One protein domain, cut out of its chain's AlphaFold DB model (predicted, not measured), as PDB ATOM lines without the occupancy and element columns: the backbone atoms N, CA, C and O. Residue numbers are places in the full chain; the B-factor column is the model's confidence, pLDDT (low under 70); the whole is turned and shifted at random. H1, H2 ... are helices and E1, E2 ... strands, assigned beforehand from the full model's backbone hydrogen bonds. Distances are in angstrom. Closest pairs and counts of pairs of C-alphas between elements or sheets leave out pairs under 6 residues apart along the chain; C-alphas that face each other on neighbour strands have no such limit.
ATOM      1  N   GLU A  47       9.367 -25.970   9.781       89.31
ATOM      2  CA  GLU A  47       9.976 -25.064  10.770       89.31
ATOM      3  C   GLU A  47      10.766 -25.835  11.828       89.31
ATOM      4  O   GLU A  47      11.902 -25.482  12.134       89.31
ATOM      5  N   LYS A  48      10.193 -26.925  12.350       91.56
ATOM      6  CA  LYS A  48      10.869 -27.783  13.322       91.56
ATOM      7  C   LYS A  48      12.121 -28.436  12.740       91.56
ATOM      8  O   LYS A  48      13.134 -28.482  13.426       91.56
ATOM      9  N   GLN A  49      12.075 -28.904  11.493       92.31
ATOM     10  CA  GLN A  49      13.257 -29.476  10.845       92.31
ATOM     11  C   GLN A  49      14.374 -28.436  10.701       92.31
ATOM     12  O   GLN A  49      15.507 -28.712  11.068       92.31
ATOM     13  N   GLN A  50      14.043 -27.216  10.268       91.25
ATOM     14  CA  GLN A  50      15.022 -26.126  10.177       91.25
ATOM     15  C   GLN A  50      15.643 -25.790  11.537       91.25
ATOM     16  O   GLN A  50      16.848 -25.560  11.612       91.25
ATOM     17  N   ALA A  51      14.835 -25.785  12.602       92.31
ATOM     18  CA  ALA A  51      15.303 -25.571  13.968       92.31
ATOM     19  C   ALA A  51      16.254 -26.686  14.448       92.31
ATOM     20  O   ALA A  51      17.255 -26.404  15.103       92.31
ATOM     21  N   ILE A  52      15.981 -27.942  14.084       94.56
ATOM     22  CA  ILE A  52      16.874 -29.073  14.370       94.56
ATOM     23  C   ILE A  52      18.197 -28.908  13.617       94.56
ATOM     24  O   ILE A  52      19.261 -28.986  14.229       94.56
ATOM     25  N   ASP A  53      18.135 -28.625  12.314       93.25
ATOM     26  CA  ASP A  53      19.317 -28.533  11.455       93.25
ATOM     27  C   ASP A  53      20.272 -27.418  11.922       93.25
ATOM     28  O   ASP A  53      21.488 -27.618  11.986       93.25
ATOM     29  N   ILE A  54      19.739 -26.246  12.301       93.00
ATOM     30  CA  ILE A  54      20.562 -25.134  12.803       93.00
ATOM     31  C   ILE A  54      21.177 -25.445  14.167       93.00
ATOM     32  O   ILE A  54      22.352 -25.140  14.384       93.00
ATOM     33  N   ALA A  55      20.424 -26.067  15.075       93.62
ATOM     34  CA  ALA A  55      20.912 -26.435  16.398       93.62
ATOM     35  C   ALA A  55      22.043 -27.468  16.295       93.62
ATOM     36  O   ALA A  55      23.116 -27.270  16.862       93.62
ATOM     37  N   GLN A  56      21.852 -28.512  15.485       93.88
ATOM     38  CA  GLN A  56      22.877 -29.525  15.229       93.88
ATOM     39  C   GLN A  56      24.112 -28.926  14.550       93.88
ATOM     40  O   GLN A  56      25.230 -29.159  14.997       93.88
ATOM     41  N   SER A  57      23.928 -28.086  13.526       93.81
ATOM     42  CA  SER A  57      25.045 -27.391  12.874       93.81
ATOM     43  C   SER A  57      25.826 -26.501  13.846       93.81
ATOM     44  O   SER A  57      27.045 -26.388  13.737       93.81
ATOM     45  N   THR A  58      25.132 -25.873  14.799       94.06
ATOM     46  CA  THR A  58      25.748 -25.051  15.846       94.06
ATOM     47  C   THR A  58      26.615 -25.907  16.768       94.06
ATOM     48  O   THR A  58      27.779 -25.570  16.972       94.06
ATOM     49  N   VAL A  59      26.085 -27.034  17.255       92.12
ATOM     50  CA  VAL A  59      26.828 -27.985  18.097       92.12
ATOM     51  C   VAL A  59      28.060 -28.519  17.364       92.12
ATOM     52  O   VAL A  59      29.159 -28.452  17.901       92.12
ATOM     53  N   GLU A  60      27.928 -28.969  16.115       91.00
ATOM     54  CA  GLU A  60      29.062 -29.492  15.335       91.00
ATOM     55  C   GLU A  60      30.165 -28.446  15.110       91.00
ATOM     56  O   GLU A  60      31.355 -28.741  15.217       91.00
ATOM     57  N   GLN A  61      29.797 -27.187  14.861       91.38
ATOM     58  CA  GLN A  61      30.785 -26.112  14.750       91.38
ATOM     59  C   GLN A  61      31.451 -25.772  16.087       91.38
ATOM     60  O   GLN A  61      32.602 -25.339  16.086       91.38
ATOM     61  N   MET A  62      30.754 -25.970  17.213       87.75
ATOM     62  CA  MET A  62      31.335 -25.820  18.549       87.75
ATOM     63  C   MET A  62      32.375 -26.898  18.845       87.75
ATOM     64  O   MET A  62      33.426 -26.557  19.378       87.75
ATOM     65  N   LYS A  63      32.139 -28.154  18.444       83.94
ATOM     66  CA  LYS A  63      33.133 -29.242  18.569       83.94
ATOM     67  C   LYS A  63      34.445 -28.891  17.877       83.94
ATOM     68  O   LYS A  63      35.521 -29.127  18.405       83.94
ATOM     69  N   ALA A  64      34.348 -28.265  16.705       85.25
ATOM     70  CA  ALA A  64      35.500 -27.855  15.907       85.25
ATOM     71  C   ALA A  64      36.220 -26.594  16.435       85.25
ATOM     72  O   ALA A  64      37.112 -26.063  15.761       85.25
ATOM     73  N   LEU A  65      35.829 -26.055  17.598       84.50
ATOM     74  CA  LEU A  65      36.505 -24.902  18.183       84.50
ATOM     75  C   LEU A  65      37.846 -25.304  18.783       84.50
ATOM     76  O   LEU A  65      37.933 -26.095  19.720       84.50
ATOM     77  N   LYS A  66      38.883 -24.647  18.273       79.81
ATOM     78  CA  LYS A  66      40.235 -24.719  18.808       79.81
ATOM     79  C   LYS A  66      40.354 -23.997  20.145       79.81
ATOM     80  O   LYS A  66      39.681 -22.989  20.402       79.81
ATOM     81  N   ILE A  67      41.284 -24.483  20.957       73.12
ATOM     82  CA  ILE A  67      41.546 -23.986  22.308       73.12
ATOM     83  C   ILE A  67      41.932 -22.498  22.366       73.12
ATOM     84  O   ILE A  67      41.521 -21.781  23.280       73.12
ATOM     85  N   ASP A  68      42.672 -22.004  21.372       71.75
ATOM     86  CA  ASP A  68      43.152 -20.621  21.291       71.75
ATOM     87  C   ASP A  68      41.993 -19.615  21.252       71.75
ATOM     88  O   ASP A  68      42.051 -18.552  21.877       71.75
ATOM     89  N   LYS A  69      40.894 -19.971  20.579       81.19
ATOM     90  CA  LYS A  69      39.684 -19.145  20.524       81.19
ATOM     91  C   LYS A  69      38.996 -19.042  21.883       81.19
ATOM     92  O   LYS A  69      38.601 -17.943  22.272       81.19
ATOM     93  N   LEU A  70      38.878 -20.153  22.613       77.94
ATOM     94  CA  LEU A  70      38.263 -20.186  23.947       77.94
ATOM     95  C   LEU A  70      39.126 -19.488  25.000       77.94
ATOM     96  O   LEU A  70      38.609 -18.835  25.910       77.94
ATOM     97  N   TYR A  71      40.448 -19.604  24.874       72.44
ATOM     98  CA  TYR A  71      41.387 -18.884  25.722       72.44
ATOM     99  C   TYR A  71      41.232 -17.371  25.544       72.44
ATOM    100  O   TYR A  71      40.905 -16.665  26.497       72.44
ATOM    101  N   ASN A  72      41.339 -16.889  24.302       74.81
ATOM    102  CA  ASN A  72      41.204 -15.470  23.980       74.81
ATOM    103  C   ASN A  72      39.857 -14.883  24.426       74.81
ATOM    104  O   ASN A  72      39.804 -13.724  24.849       74.81
ATOM    105  N   LEU A  73      38.781 -15.671  24.343       79.50
ATOM    106  CA  LEU A  73      37.449 -15.260  24.779       79.50
ATOM    107  C   LEU A  73      37.376 -14.996  26.288       79.50
ATOM    108  O   LEU A  73      36.676 -14.081  26.707       79.50
ATOM    109  N   SER A  74      38.120 -15.744  27.097       73.44
ATOM    110  CA  SER A  74      38.112 -15.559  28.550       73.44
ATOM    111  C   SER A  74      39.157 -14.598  29.068       73.44
ATOM    112  O   SER A  74      38.914 -13.921  30.062       73.44
ATOM    113  N   THR A  75      40.309 -14.502  28.405       67.38
ATOM    114  CA  THR A  75      41.339 -13.530  28.788       67.38
ATOM    115  C   THR A  75      40.897 -12.101  28.465       67.38
ATOM    116  O   THR A  75      41.189 -11.180  29.223       67.38
ATOM    117  N   TYR A  76      40.167 -11.905  27.359       72.50
ATOM    118  CA  TYR A  76      39.722 -10.584  26.901       72.50
ATOM    119  C   TYR A  76      38.234 -10.576  26.488       72.50
ATOM    120  O   TYR A  76      37.915 -10.313  25.323       72.50
ATOM    121  N   PRO A  77      37.302 -10.819  27.427       72.12
ATOM    122  CA  PRO A  77      35.886 -11.049  27.123       72.12
ATOM    123  C   PRO A  77      35.167  -9.840  26.526       72.12
ATOM    124  O   PRO A  77      34.217 -10.001  25.770       72.12
ATOM    125  N   ASP A  78      35.631  -8.625  26.821       75.50
ATOM    126  CA  ASP A  78      35.031  -7.396  26.285       75.50
ATOM    127  C   ASP A  78      35.502  -7.070  24.860       75.50
ATOM    128  O   ASP A  78      34.938  -6.199  24.199       75.50
ATOM    129  N   LYS A  79      36.551  -7.748  24.381       74.69
ATOM    130  CA  LYS A  79      37.164  -7.498  23.068       74.69
ATOM    131  C   LYS A  79      36.950  -8.642  22.085       74.69
ATOM    132  O   LYS A  79      37.033  -8.418  20.880       74.69
ATOM    133  N   ASN A  80      36.674  -9.843  22.586       80.88
ATOM    134  CA  ASN A  80      36.602 -11.049  21.782       80.88
ATOM    135  C   ASN A  80      35.200 -11.655  21.785       80.88
ATOM    136  O   ASN A  80      34.486 -11.653  22.783       80.88
ATOM    137  N   LYS A  81      34.832 -12.209  20.632       90.25
ATOM    138  CA  LYS A  81      33.664 -13.063  20.430       90.25
ATOM    139  C   LYS A  81      34.006 -14.088  19.362       90.25
ATOM    140  O   LYS A  81      34.760 -13.781  18.436       90.25
ATOM    141  N   ILE A  82      33.444 -15.282  19.465       89.44
ATOM    142  CA  ILE A  82      33.585 -16.293  18.416       89.44
ATOM    143  C   ILE A  82      32.335 -16.220  17.553       89.44
ATOM    144  O   ILE A  82      31.231 -16.300  18.076       89.44
ATOM    145  N   VAL A  83      32.506 -16.053  16.244       92.00
ATOM    146  CA  VAL A  83      31.401 -16.077  15.282       92.00
ATOM    147  C   VAL A  83      31.474 -17.391  14.515       92.00
ATOM    148  O   VAL A  83      32.493 -17.688  13.890       92.00
ATOM    149  N   LEU A  84      30.410 -18.182  14.602       90.88
ATOM    150  CA  LEU A  84      30.222 -19.422  13.861       90.88
ATOM    151  C   LEU A  84      29.733 -19.117  12.436       90.88
ATOM    152  O   LEU A  84      29.138 -18.070  12.172       90.88
ATOM    153  N   ASN A  85      29.945 -20.044  11.502       89.88
ATOM    154  CA  ASN A  85      29.601 -19.872  10.085       89.88
ATOM    155  C   ASN A  85      28.094 -19.705   9.856       89.88
ATOM    156  O   ASN A  85      27.671 -19.119   8.864       89.88
ATOM    157  N   ASN A  86      27.279 -20.213  10.778       87.56
ATOM    158  CA  ASN A  86      25.827 -20.072  10.753       87.56
ATOM    159  C   ASN A  86      25.325 -18.772  11.421       87.56
ATOM    160  O   ASN A  86      24.121 -18.601  11.600       87.56
ATOM    161  N   GLY A  87      26.235 -17.860  11.778       87.75
ATOM    162  CA  GLY A  87      25.924 -16.551  12.352       87.75
ATOM    163  C   GLY A  87      25.756 -16.541  13.871       87.75
ATOM    164  O   GLY A  87      25.480 -15.480  14.430       87.75
ATOM    165  N   MET A  88      25.920 -17.685  14.541       94.25
ATOM    166  CA  MET A  88      25.867 -17.759  16.001       94.25
ATOM    167  C   MET A  88      27.121 -17.157  16.623       94.25
ATOM    168  O   MET A  88      28.223 -17.284  16.090       94.25
ATOM    169  N   ILE A  89      26.952 -16.500  17.760       94.06
ATOM    170  CA  ILE A  89      28.006 -15.800  18.478       94.06
ATOM    171  C   ILE A  89      28.176 -16.454  19.845       94.06
ATOM    172  O   ILE A  89      27.208 -16.684  20.564       94.06
ATOM    173  N   ILE A  90      29.423 -16.736  20.211       92.31
ATOM    174  CA  ILE A  90      29.790 -17.267  21.522       92.31
ATOM    175  C   ILE A  90      30.544 -16.185  22.292       92.31
ATOM    176  O   ILE A  90      31.483 -15.567  21.776       92.31
ATOM    177  N   THR A  91      30.118 -15.962  23.533       91.06
ATOM    178  CA  THR A  91      30.668 -14.966  24.462       91.06
ATOM    179  C   THR A  91      30.903 -15.575  25.837       91.06
ATOM    180  O   THR A  91      30.298 -16.589  26.179       91.06
ATOM    181  N   LEU A  92      31.784 -14.977  26.641       86.56
ATOM    182  CA  LEU A  92      31.994 -15.426  28.019       86.56
ATOM    183  C   LEU A  92      30.730 -15.202  28.861       86.56
ATOM    184  O   LEU A  92      30.158 -14.109  28.863       86.56
ATOM    185  N   ASN A  93      30.327 -16.212  29.627       84.38
ATOM    186  CA  ASN A  93      29.230 -16.097  30.572       84.38
ATOM    187  C   ASN A  93      29.731 -15.564  31.924       84.38
ATOM    188  O   ASN A  93      30.163 -16.315  32.794       84.38
ATOM    189  N   LYS A  94      29.631 -14.246  32.118       73.25
ATOM    190  CA  LYS A  94      30.098 -13.576  33.344       73.25
ATOM    191  C   LYS A  94      29.290 -13.927  34.604       73.25
ATOM    192  O   LYS A  94      29.791 -13.720  35.702       73.25
ATOM    193  N   GLU A  95      28.066 -14.439  34.466       64.81
ATOM    194  CA  GLU A  95      27.150 -14.691  35.593       64.81
ATOM    195  C   GLU A  95      27.420 -16.031  36.298       64.81
ATOM    196  O   GLU A  95      27.156 -16.154  37.490       64.81
ATOM    197  N   ASN A  96      28.007 -17.008  35.597       54.50
ATOM    198  CA  ASN A  96      28.224 -18.372  36.101       54.50
ATOM    199  C   ASN A  96      29.687 -18.674  36.482       54.50
ATOM    200  O   ASN A  96      30.010 -19.812  36.814       54.50
ATOM    201  N   ASN A  97      30.581 -17.678  36.477       52.50
ATOM    202  CA  ASN A  97      32.002 -17.846  36.819       52.50
ATOM    203  C   ASN A  97      32.249 -17.901  38.343       52.50
ATOM    204  O   ASN A  97      33.096 -17.189  38.880       52.50
ATOM    205  N   SER A  98      31.495 -18.738  39.055       48.47
ATOM    206  CA  SER A  98      31.579 -18.878  40.511       48.47
ATOM    207  C   SER A  98      31.632 -20.354  40.894       48.47
ATOM    208  O   SER A  98      30.610 -21.022  40.841       48.47
ATOM    209  N   GLN A  99      32.837 -20.853  41.194       42.75
ATOM    210  CA  GLN A  99      33.229 -21.599  42.411       42.75
ATOM    211  C   GLN A  99      34.582 -22.313  42.189       42.75
ATOM    212  O   GLN A  99      35.369 -22.395  43.125       42.75
ATOM    213  N   ASP A 100      34.896 -22.728  40.949       49.16
ATOM    214  CA  ASP A 100      35.994 -23.678  40.661       49.16
ATOM    215  C   ASP A 100      36.953 -23.287  39.505       49.16
ATOM    216  O   ASP A 100      37.663 -24.137  38.973       49.16
ATOM    217  N   ASN A 101      37.045 -22.004  39.120       56.97
ATOM    218  CA  ASN A 101      37.941 -21.510  38.046       56.97
ATOM    219  C   ASN A 101      37.688 -22.089  36.633       56.97
ATOM    220  O   ASN A 101      38.582 -22.034  35.783       56.97
ATOM    221  N   PHE A 102      36.500 -22.619  36.342       65.94
ATOM    222  CA  PHE A 102      36.136 -23.017  34.979       65.94
ATOM    223  C   PHE A 102      35.239 -21.973  34.316       65.94
ATOM    224  O   PHE A 102      34.295 -21.477  34.932       65.94
ATOM    225  N   ASP A 103      35.534 -21.650  33.057       75.69
ATOM    226  CA  ASP A 103      34.753 -20.687  32.288       75.69
ATOM    227  C   ASP A 103      33.540 -21.349  31.644       75.69
ATOM    228  O   ASP A 103      33.643 -22.411  31.026       75.69
ATOM    229  N   SER A 104      32.401 -20.670  31.726       84.00
ATOM    230  CA  SER A 104      31.215 -21.002  30.941       84.00
ATOM    231  C   SER A 104      30.975 -19.947  29.864       84.00
ATOM    232  O   SER A 104      31.411 -18.802  29.981       84.00
ATOM    233  N   TYR A 105      30.268 -20.316  28.800       88.62
ATOM    234  CA  TYR A 105      30.031 -19.446  27.650       88.62
ATOM    235  C   TYR A 105      28.538 -19.351  27.333       88.62
ATOM    236  O   TYR A 105      27.782 -20.294  27.559       88.62
ATOM    237  N   LYS A 106      28.108 -18.198  26.817       93.00
ATOM    238  CA  LYS A 106      26.767 -17.967  26.268       93.00
ATOM    239  C   LYS A 106      26.825 -18.033  24.751       93.00
ATOM    240  O   LYS A 106      27.747 -17.489  24.142       93.00
ATOM    241  N   VAL A 107      25.813 -18.650  24.163       94.44
ATOM    242  CA  VAL A 107      25.598 -18.724  22.718       94.44
ATOM    243  C   VAL A 107      24.374 -17.887  22.397       94.44
ATOM    244  O   VAL A 107      23.344 -18.050  23.045       94.44
ATOM    245  N   ASN A 108      24.476 -16.990  21.423       94.88
ATOM    246  CA  ASN A 108      23.334 -16.239  20.922       94.88
ATOM    247  C   ASN A 108      23.438 -15.951  19.423       94.88
ATOM    248  O   ASN A 108      24.526 -15.792  18.871       94.88
ATOM    249  N   GLY A 109      22.305 -15.856  18.738       93.75
ATOM    250  CA  GLY A 109      22.291 -15.422  17.348       93.75
ATOM    251  C   GLY A 109      20.937 -15.560  16.676       93.75
ATOM    252  O   GLY A 109      20.005 -16.151  17.210       93.75
ATOM    253  N   ILE A 110      20.840 -14.997  15.471       92.19
ATOM    254  CA  ILE A 110      19.632 -15.058  14.649       92.19
ATOM    255  C   ILE A 110      19.973 -15.745  13.333       92.19
ATOM    256  O   ILE A 110      20.775 -15.239  12.547       92.19
ATOM    257  N   PHE A 111      19.316 -16.869  13.068       90.56
ATOM    258  CA  PHE A 111      19.396 -17.578  11.801       90.56
ATOM    259  C   PHE A 111      18.221 -17.200  10.895       90.56
ATOM    260  O   PHE A 111      17.059 -17.236  11.305       90.56
ATOM    261  N   LYS A 112      18.513 -16.852   9.640       89.12
ATOM    262  CA  LYS A 112      17.507 -16.557   8.610       89.12
ATOM    263  C   LYS A 112      17.680 -17.532   7.447       89.12
ATOM    264  O   LYS A 112      18.670 -17.413   6.724       89.12
ATOM    265  N   PRO A 113      16.754 -18.482   7.242       82.19
ATOM    266  CA  PRO A 113      16.814 -19.377   6.098       82.19
ATOM    267  C   PRO A 113      16.682 -18.597   4.790       82.19
ATOM    268  O   PRO A 113      15.832 -17.706   4.663       82.19
ATOM    269  N   ASN A 114      17.474 -18.987   3.793       78.44
ATOM    270  CA  ASN A 114      17.413 -18.410   2.455       78.44
ATOM    271  C   ASN A 114      15.989 -18.499   1.887       78.44
ATOM    272  O   ASN A 114      15.309 -19.514   2.040       78.44
ATOM    273  N   ASN A 115      15.557 -17.444   1.193       76.38
ATOM    274  CA  ASN A 115      14.244 -17.358   0.541       76.38
ATOM    275  C   ASN A 115      13.038 -17.410   1.497       76.38
ATOM    276  O   ASN A 115      11.931 -17.748   1.078       76.38
ATOM    277  N   THR A 116      13.221 -17.049   2.771       76.75
ATOM    278  CA  THR A 116      12.116 -16.887   3.722       76.75
ATOM    279  C   THR A 116      12.252 -15.586   4.509       76.75
ATOM    280  O   THR A 116      13.354 -15.129   4.787       76.75
ATOM    281  N   ASN A 117      11.121 -15.011   4.926       78.31
ATOM    282  CA  ASN A 117      11.098 -13.900   5.888       78.31
ATOM    283  C   ASN A 117      11.115 -14.396   7.345       78.31
ATOM    284  O   ASN A 117      10.798 -13.638   8.259       78.31
ATOM    285  N   LYS A 118      11.421 -15.680   7.568       84.56
ATOM    286  CA  LYS A 118      11.440 -16.281   8.901       84.56
ATOM    287  C   LYS A 118      12.807 -16.072   9.538       84.56
ATOM    288  O   LYS A 118      13.832 -16.088   8.861       84.56
ATOM    289  N   SER A 119      12.809 -15.891  10.848       89.00
ATOM    290  CA  SER A 119      14.021 -15.790  11.650       89.00
ATOM    291  C   SER A 119      13.876 -16.660  12.882       89.00
ATOM    292  O   SER A 119      12.865 -16.569  13.576       89.00
ATOM    293  N   PHE A 120      14.893 -17.469  13.135       92.25
ATOM    294  CA  PHE A 120      15.010 -18.287  14.328       92.25
ATOM    295  C   PHE A 120      16.047 -17.645  15.234       92.25
ATOM    296  O   PHE A 120      17.146 -17.321  14.782       92.25
ATOM    297  N   GLU A 121      15.684 -17.428  16.485       94.81
ATOM    298  CA  GLU A 121      16.608 -16.991  17.519       94.81
ATOM    299  C   GLU A 121      17.166 -18.226  18.212       94.81
ATOM    300  O   GLU A 121      16.425 -19.153  18.521       94.81
ATOM    301  N   ILE A 122      18.476 -18.259  18.403       95.06
ATOM    302  CA  ILE A 122      19.153 -19.335  19.108       95.06
ATOM    303  C   ILE A 122      19.816 -18.721  20.321       95.06
ATOM    304  O   ILE A 122      20.547 -17.736  20.200       95.06
ATOM    305  N   GLU A 123      19.576 -19.324  21.471       95.06
ATOM    306  CA  GLU A 123      20.168 -18.943  22.743       95.06
ATOM    307  C   GLU A 123      20.597 -20.190  23.504       95.06
ATOM    308  O   GLU A 123      20.015 -21.261  23.339       95.06
ATOM    309  N   GLY A 124      21.629 -20.079  24.331       93.19
ATOM    310  CA  GLY A 124      22.083 -21.230  25.088       93.19
ATOM    311  C   GLY A 124      23.364 -21.012  25.865       93.19
ATOM    312  O   GLY A 124      23.915 -19.908  25.930       93.19
ATOM    313  N   THR A 125      23.846 -22.101  26.451       92.19
ATOM    314  CA  THR A 125      25.040 -22.120  27.290       92.19
ATOM    315  C   THR A 125      25.951 -23.285  26.953       92.19
ATOM    316  O   THR A 125      25.494 -24.367  26.597       92.19
ATOM    317  N   ILE A 126      27.247 -23.052  27.128       88.50
ATOM    318  CA  ILE A 126      28.299 -24.062  27.074       88.50
ATOM    319  C   ILE A 126      28.950 -24.071  28.454       88.50
ATOM    320  O   ILE A 126      29.519 -23.060  28.880       88.50
ATOM    321  N   THR A 127      28.842 -25.184  29.164       85.25
ATOM    322  CA  THR A 127      29.326 -25.330  30.538       85.25
ATOM    323  C   THR A 127      30.275 -26.516  30.658       85.25
ATOM    324  O   THR A 127      29.984 -27.574  30.114       85.25
ATOM    325  N   PRO A 128      31.402 -26.374  31.359       75.31
ATOM    326  CA  PRO A 128      32.371 -27.451  31.521       75.31
ATOM    327  C   PRO A 128      31.770 -28.599  32.341       75.31
ATOM    328  O   PRO A 128      31.173 -28.373  33.394       75.31
ATOM    329  N   ASN A 129      31.949 -29.837  31.876       72.44
ATOM    330  CA  ASN A 129      31.476 -31.025  32.573       72.44
ATOM    331  C   ASN A 129      32.485 -31.422  33.662       72.44
ATOM    332  O   ASN A 129      33.516 -32.048  33.409       72.44
ATOM    333  N   LEU A 130      32.194 -31.038  34.906       64.06
ATOM    334  CA  LEU A 130      33.115 -31.164  36.043       64.06
ATOM    335  C   LEU A 130      33.459 -32.616  36.431       64.06
ATOM    336  O   LEU A 130      34.401 -32.836  37.196       64.06
ATOM    337  N   ASN A 131      32.732 -33.615  35.924       57.88
ATOM    338  CA  ASN A 131      33.054 -35.022  36.175       57.88
ATOM    339  C   ASN A 131      34.352 -35.452  35.469       57.88
ATOM    340  O   ASN A 131      35.090 -36.264  36.019       57.88
ATOM    341  N   ASP A 132      34.659 -34.868  34.306       47.28
ATOM    342  CA  ASP A 132      35.894 -35.116  33.545       47.28
ATOM    343  C   ASP A 132      37.107 -34.439  34.215       47.28
ATOM    344  O   ASP A 132      38.146 -35.046  34.482       47.28
ATOM    345  N   TYR A 133      36.930 -33.186  34.643       48.28
ATOM    346  CA  TYR A 133      37.991 -32.392  35.270       48.28
ATOM    347  C   TYR A 133      38.446 -32.909  36.647       48.28
ATOM    348  O   TYR A 133      39.573 -32.641  37.074       48.28
ATOM    349  N   ASN A 134      37.615 -33.691  37.345       42.75
ATOM    350  CA  ASN A 134      37.962 -34.278  38.641       42.75
ATOM    351  C   ASN A 134      38.896 -35.505  38.551       42.75
ATOM    352  O   ASN A 134      39.457 -35.896  39.577       42.75
ATOM    353  N   HIS A 135      39.134 -36.082  37.364       33.72
ATOM    354  CA  HIS A 135      40.009 -37.260  37.219       33.72
ATOM    355  C   HIS A 135      41.514 -36.925  37.276       33.72
ATOM    356  O   HIS A 135      42.346 -37.781  37.560       33.72
ATOM    357  N   ASN A 136      41.876 -35.649  37.117       35.59
ATOM    358  CA  ASN A 136      43.265 -35.181  37.070       35.59
ATOM    359  C   ASN A 136      43.872 -34.783  38.432       35.59
ATOM    360  O   ASN A 136      44.979 -34.233  38.466       35.59
ATOM    361  N   LYS A 137      43.175 -35.050  39.546       39.81
ATOM    362  CA  LYS A 137      43.654 -34.813  40.926       39.81
ATOM    363  C   LYS A 137      44.573 -35.921  41.473       39.81
ATOM    364  O   LYS A 137      45.085 -35.772  42.577       39.81
ATOM    365  N   ILE A 311      26.463 -28.666  26.448       89.81
ATOM    366  CA  ILE A 311      25.918 -27.658  25.547       89.81
ATOM    367  C   ILE A 311      24.398 -27.752  25.631       89.81
ATOM    368  O   ILE A 311      23.825 -28.808  25.362       89.81
ATOM    369  N   ASP A 312      23.750 -26.644  25.973       93.19
ATOM    370  CA  ASP A 312      22.293 -26.507  26.009       93.19
ATOM    371  C   ASP A 312      21.900 -25.360  25.077       93.19
ATOM    372  O   ASP A 312      22.326 -24.225  25.302       93.19
ATOM    373  N   LEU A 313      21.162 -25.654  24.004       94.94
ATOM    374  CA  LEU A 313      20.697 -24.658  23.035       94.94
ATOM    375  C   LEU A 313      19.186 -24.745  22.864       94.94
ATOM    376  O   LEU A 313      18.648 -25.820  22.594       94.94
ATOM    377  N   ASN A 314      18.542 -23.585  22.872       96.25
ATOM    378  CA  ASN A 314      17.138 -23.397  22.548       96.25
ATOM    379  C   ASN A 314      17.018 -22.644  21.226       96.25
ATOM    380  O   ASN A 314      17.723 -21.663  20.984       96.25
ATOM    381  N   VAL A 315      16.110 -23.104  20.370       95.38
ATOM    382  CA  VAL A 315      15.758 -22.463  19.107       95.38
ATOM    383  C   VAL A 315      14.327 -21.962  19.193       95.38
ATOM    384  O   VAL A 315      13.365 -22.736  19.240       95.38
ATOM    385  N   ASN A 316      14.200 -20.645  19.158       93.44
ATOM    386  CA  ASN A 316      12.959 -19.912  19.279       93.44
ATOM    387  C   ASN A 316      12.512 -19.365  17.921       93.44
ATOM    388  O   ASN A 316      13.313 -18.948  17.082       93.44
ATOM    389  N   TYR A 317      11.201 -19.321  17.714       89.94
ATOM    390  CA  TYR A 317      10.574 -18.580  16.625       89.94
ATOM    391  C   TYR A 317       9.525 -17.644  17.213       89.94
ATOM    392  O   TYR A 317       8.502 -18.080  17.752       89.94
ATOM    393  N   GLY A 318       9.796 -16.341  17.145       85.75
ATOM    394  CA  GLY A 318       9.079 -15.376  17.975       85.75
ATOM    395  C   GLY A 318       9.276 -15.716  19.455       85.75
ATOM    396  O   GLY A 318      10.391 -15.984  19.880       85.75
ATOM    397  N   ASN A 319       8.185 -15.774  20.219       84.62
ATOM    398  CA  ASN A 319       8.231 -16.026  21.666       84.62
ATOM    399  C   ASN A 319       8.049 -17.510  22.033       84.62
ATOM    400  O   ASN A 319       7.676 -17.818  23.163       84.62
ATOM    401  N   GLN A 320       8.206 -18.424  21.072       88.19
ATOM    402  CA  GLN A 320       7.978 -19.850  21.282       88.19
ATOM    403  C   GLN A 320       9.245 -20.656  20.994       88.19
ATOM    404  O   GLN A 320       9.762 -20.613  19.877       88.19
ATOM    405  N   GLU A 321       9.655 -21.471  21.966       91.81
ATOM    406  CA  GLU A 321      10.647 -22.528  21.765       91.81
ATOM    407  C   GLU A 321      10.075 -23.597  20.825       91.81
ATOM    408  O   GLU A 321       9.024 -24.199  21.080       91.81
ATOM    409  N   ILE A 322      10.750 -23.809  19.696       93.50
ATOM    410  CA  ILE A 322      10.393 -24.837  18.711       93.50
ATOM    411  C   ILE A 322      11.201 -26.112  18.942       93.50
ATOM    412  O   ILE A 322      10.707 -27.217  18.681       93.50
ATOM    413  N   TYR A 323      12.444 -25.967  19.394       95.19
ATOM    414  CA  TYR A 323      13.361 -27.075  19.595       95.19
ATOM    415  C   TYR A 323      14.429 -26.717  20.625       95.19
ATOM    416  O   TYR A 323      14.900 -25.584  20.650       95.19
ATOM    417  N   SER A 324      14.847 -27.708  21.400       94.31
ATOM    418  CA  SER A 324      15.997 -27.631  22.288       94.31
ATOM    419  C   SER A 324      16.886 -28.854  22.094       94.31
ATOM    420  O   SER A 324      16.405 -29.964  21.837       94.31
ATOM    421  N   ILE A 325      18.197 -28.643  22.182       92.38
ATOM    422  CA  ILE A 325      19.203 -29.701  22.121       92.38
ATOM    423  C   ILE A 325      20.108 -29.611  23.340       92.38
ATOM    424  O   ILE A 325      20.600 -28.543  23.694       92.38
ATOM    425  N   LYS A 326      20.344 -30.774  23.946       92.62
ATOM    426  CA  LYS A 326      21.352 -30.969  24.981       92.62
ATOM    427  C   LYS A 326      22.368 -31.966  24.463       92.62
ATOM    428  O   LYS A 326      21.986 -33.052  24.026       92.62
ATOM    429  N   ALA A 327      23.633 -31.586  24.488       85.12
ATOM    430  CA  ALA A 327      24.739 -32.415  24.039       85.12
ATOM    431  C   ALA A 327      25.898 -32.304  25.027       85.12
ATOM    432  O   ALA A 327      26.052 -31.277  25.679       85.12
ATOM    433  N   THR A 328      26.719 -33.343  25.111       83.31
ATOM    434  CA  THR A 328      27.984 -33.303  25.845       83.31
ATOM    435  C   THR A 328      29.077 -33.621  24.849       83.31
ATOM    436  O   THR A 328      29.062 -34.687  24.237       83.31
ATOM    437  N   GLU A 329      29.989 -32.682  24.649       82.12
ATOM    438  CA  GLU A 329      30.948 -32.736  23.554       82.12
ATOM    439  C   GLU A 329      32.327 -32.297  24.016       82.12
ATOM    440  O   GLU A 329      32.471 -31.426  24.873       82.12
ATOM    441  N   PHE A 330      33.352 -32.905  23.430       75.56
ATOM    442  CA  PHE A 330      34.727 -32.505  23.674       75.56
ATOM    443  C   PHE A 330      35.049 -31.249  22.857       75.56
ATOM    444  O   PHE A 330      34.734 -31.187  21.668       75.56
ATOM    445  N   ILE A 331      35.654 -30.242  23.491       79.94
ATOM    446  CA  ILE A 331      36.021 -28.979  22.840       79.94
ATOM    447  C   ILE A 331      37.476 -28.637  23.172       79.94
ATOM    448  O   ILE A 331      37.904 -28.800  24.316       79.94
ATOM    449  N   GLY A 332      38.211 -28.109  22.188       65.19
ATOM    450  CA  GLY A 332      39.575 -27.609  22.368       65.19
ATOM    451  C   GLY A 332      40.690 -28.491  21.798       65.19
ATOM    452  O   GLY A 332      41.815 -28.364  22.275       65.19
TER     453      GLY A 332
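AT A GLANCE: This is residues 47 to 137 and 311 to 332 of the 333 residues of the protein "Prokaryotic N- methylation motif domain protein" of Clostridium perfringens (UniProt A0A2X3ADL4). A twisted sheet of five strands curls round one long helix, H1, which packs mostly along E5 and E4. The shorter H2 packs near the end of edge strand E1, and H3 extends from the end of E3, away from the sheet. The 113 printed residues include three named helices and five named strands, in the order H1 H2 E1 E2 E3 H3 E4 E5; the sheet's order is E1 - E2 - E3 - E4 - E5, all antiparallel, and the class is mixed. The whole is compact, with a radius of gyration of the C-alphas of 14.8 A, yet elongated, spanning 51 by 29 by 24 A.

IN THESE COORDINATES: H1, residues 47 to 63, begins at C-alpha (9.976, -25.064, 10.770) and is 24.8 A long. H2 is residues 67 to 75, E1 89 to 92, E2 105 to 111, and E3 120 to 128, 26.1 A long. H3 is residues 130 to 137, E4 311 to 317, and E5 320 to 331, 29.5 A long, ending at (36.021, -28.979, 22.840).

HOW THE PARTS SIT: H1 is on the sheet; its closest C-alphas to E5 are Lys 63 and Ile 331, 5.2 A. H2 is on it too, with Ser 74 and Leu 92 of E1 closest, 6.1 A between C-alphas. E1 E2 E3 form a meander, each strand the antiparallel neighbour of the one before: N 91 and O 106 are 2.9 A apart, N 107 and O 124 2.9 A. Between the antiparallel neighbours E3 and E4, N 123 and O 314 are within hydrogen-bond range at 3.0 A; in the hairpin of E4 and E5, N 313 and O 325 are within hydrogen-bond range at 3.0 A. E5 bends by 64 degrees at residue 328. H1 and H2 have every O i to N i+4 pair within hydrogen-bond range; H3 has 1 of 4, and 1 of 5 O i to N i+3 pairs.

THE WHOLE: Asn 115 and Lys 137 have the farthest C-alphas, 52.9 A. Residues 138 to 310 are not printed, a 24.5 A gap between C-alphas 137 and 311. Links H2 to E1 and E1 to E2 are long. pLDDT is under 70 at residues 75, 95 to 102, 130 to 137 and 332.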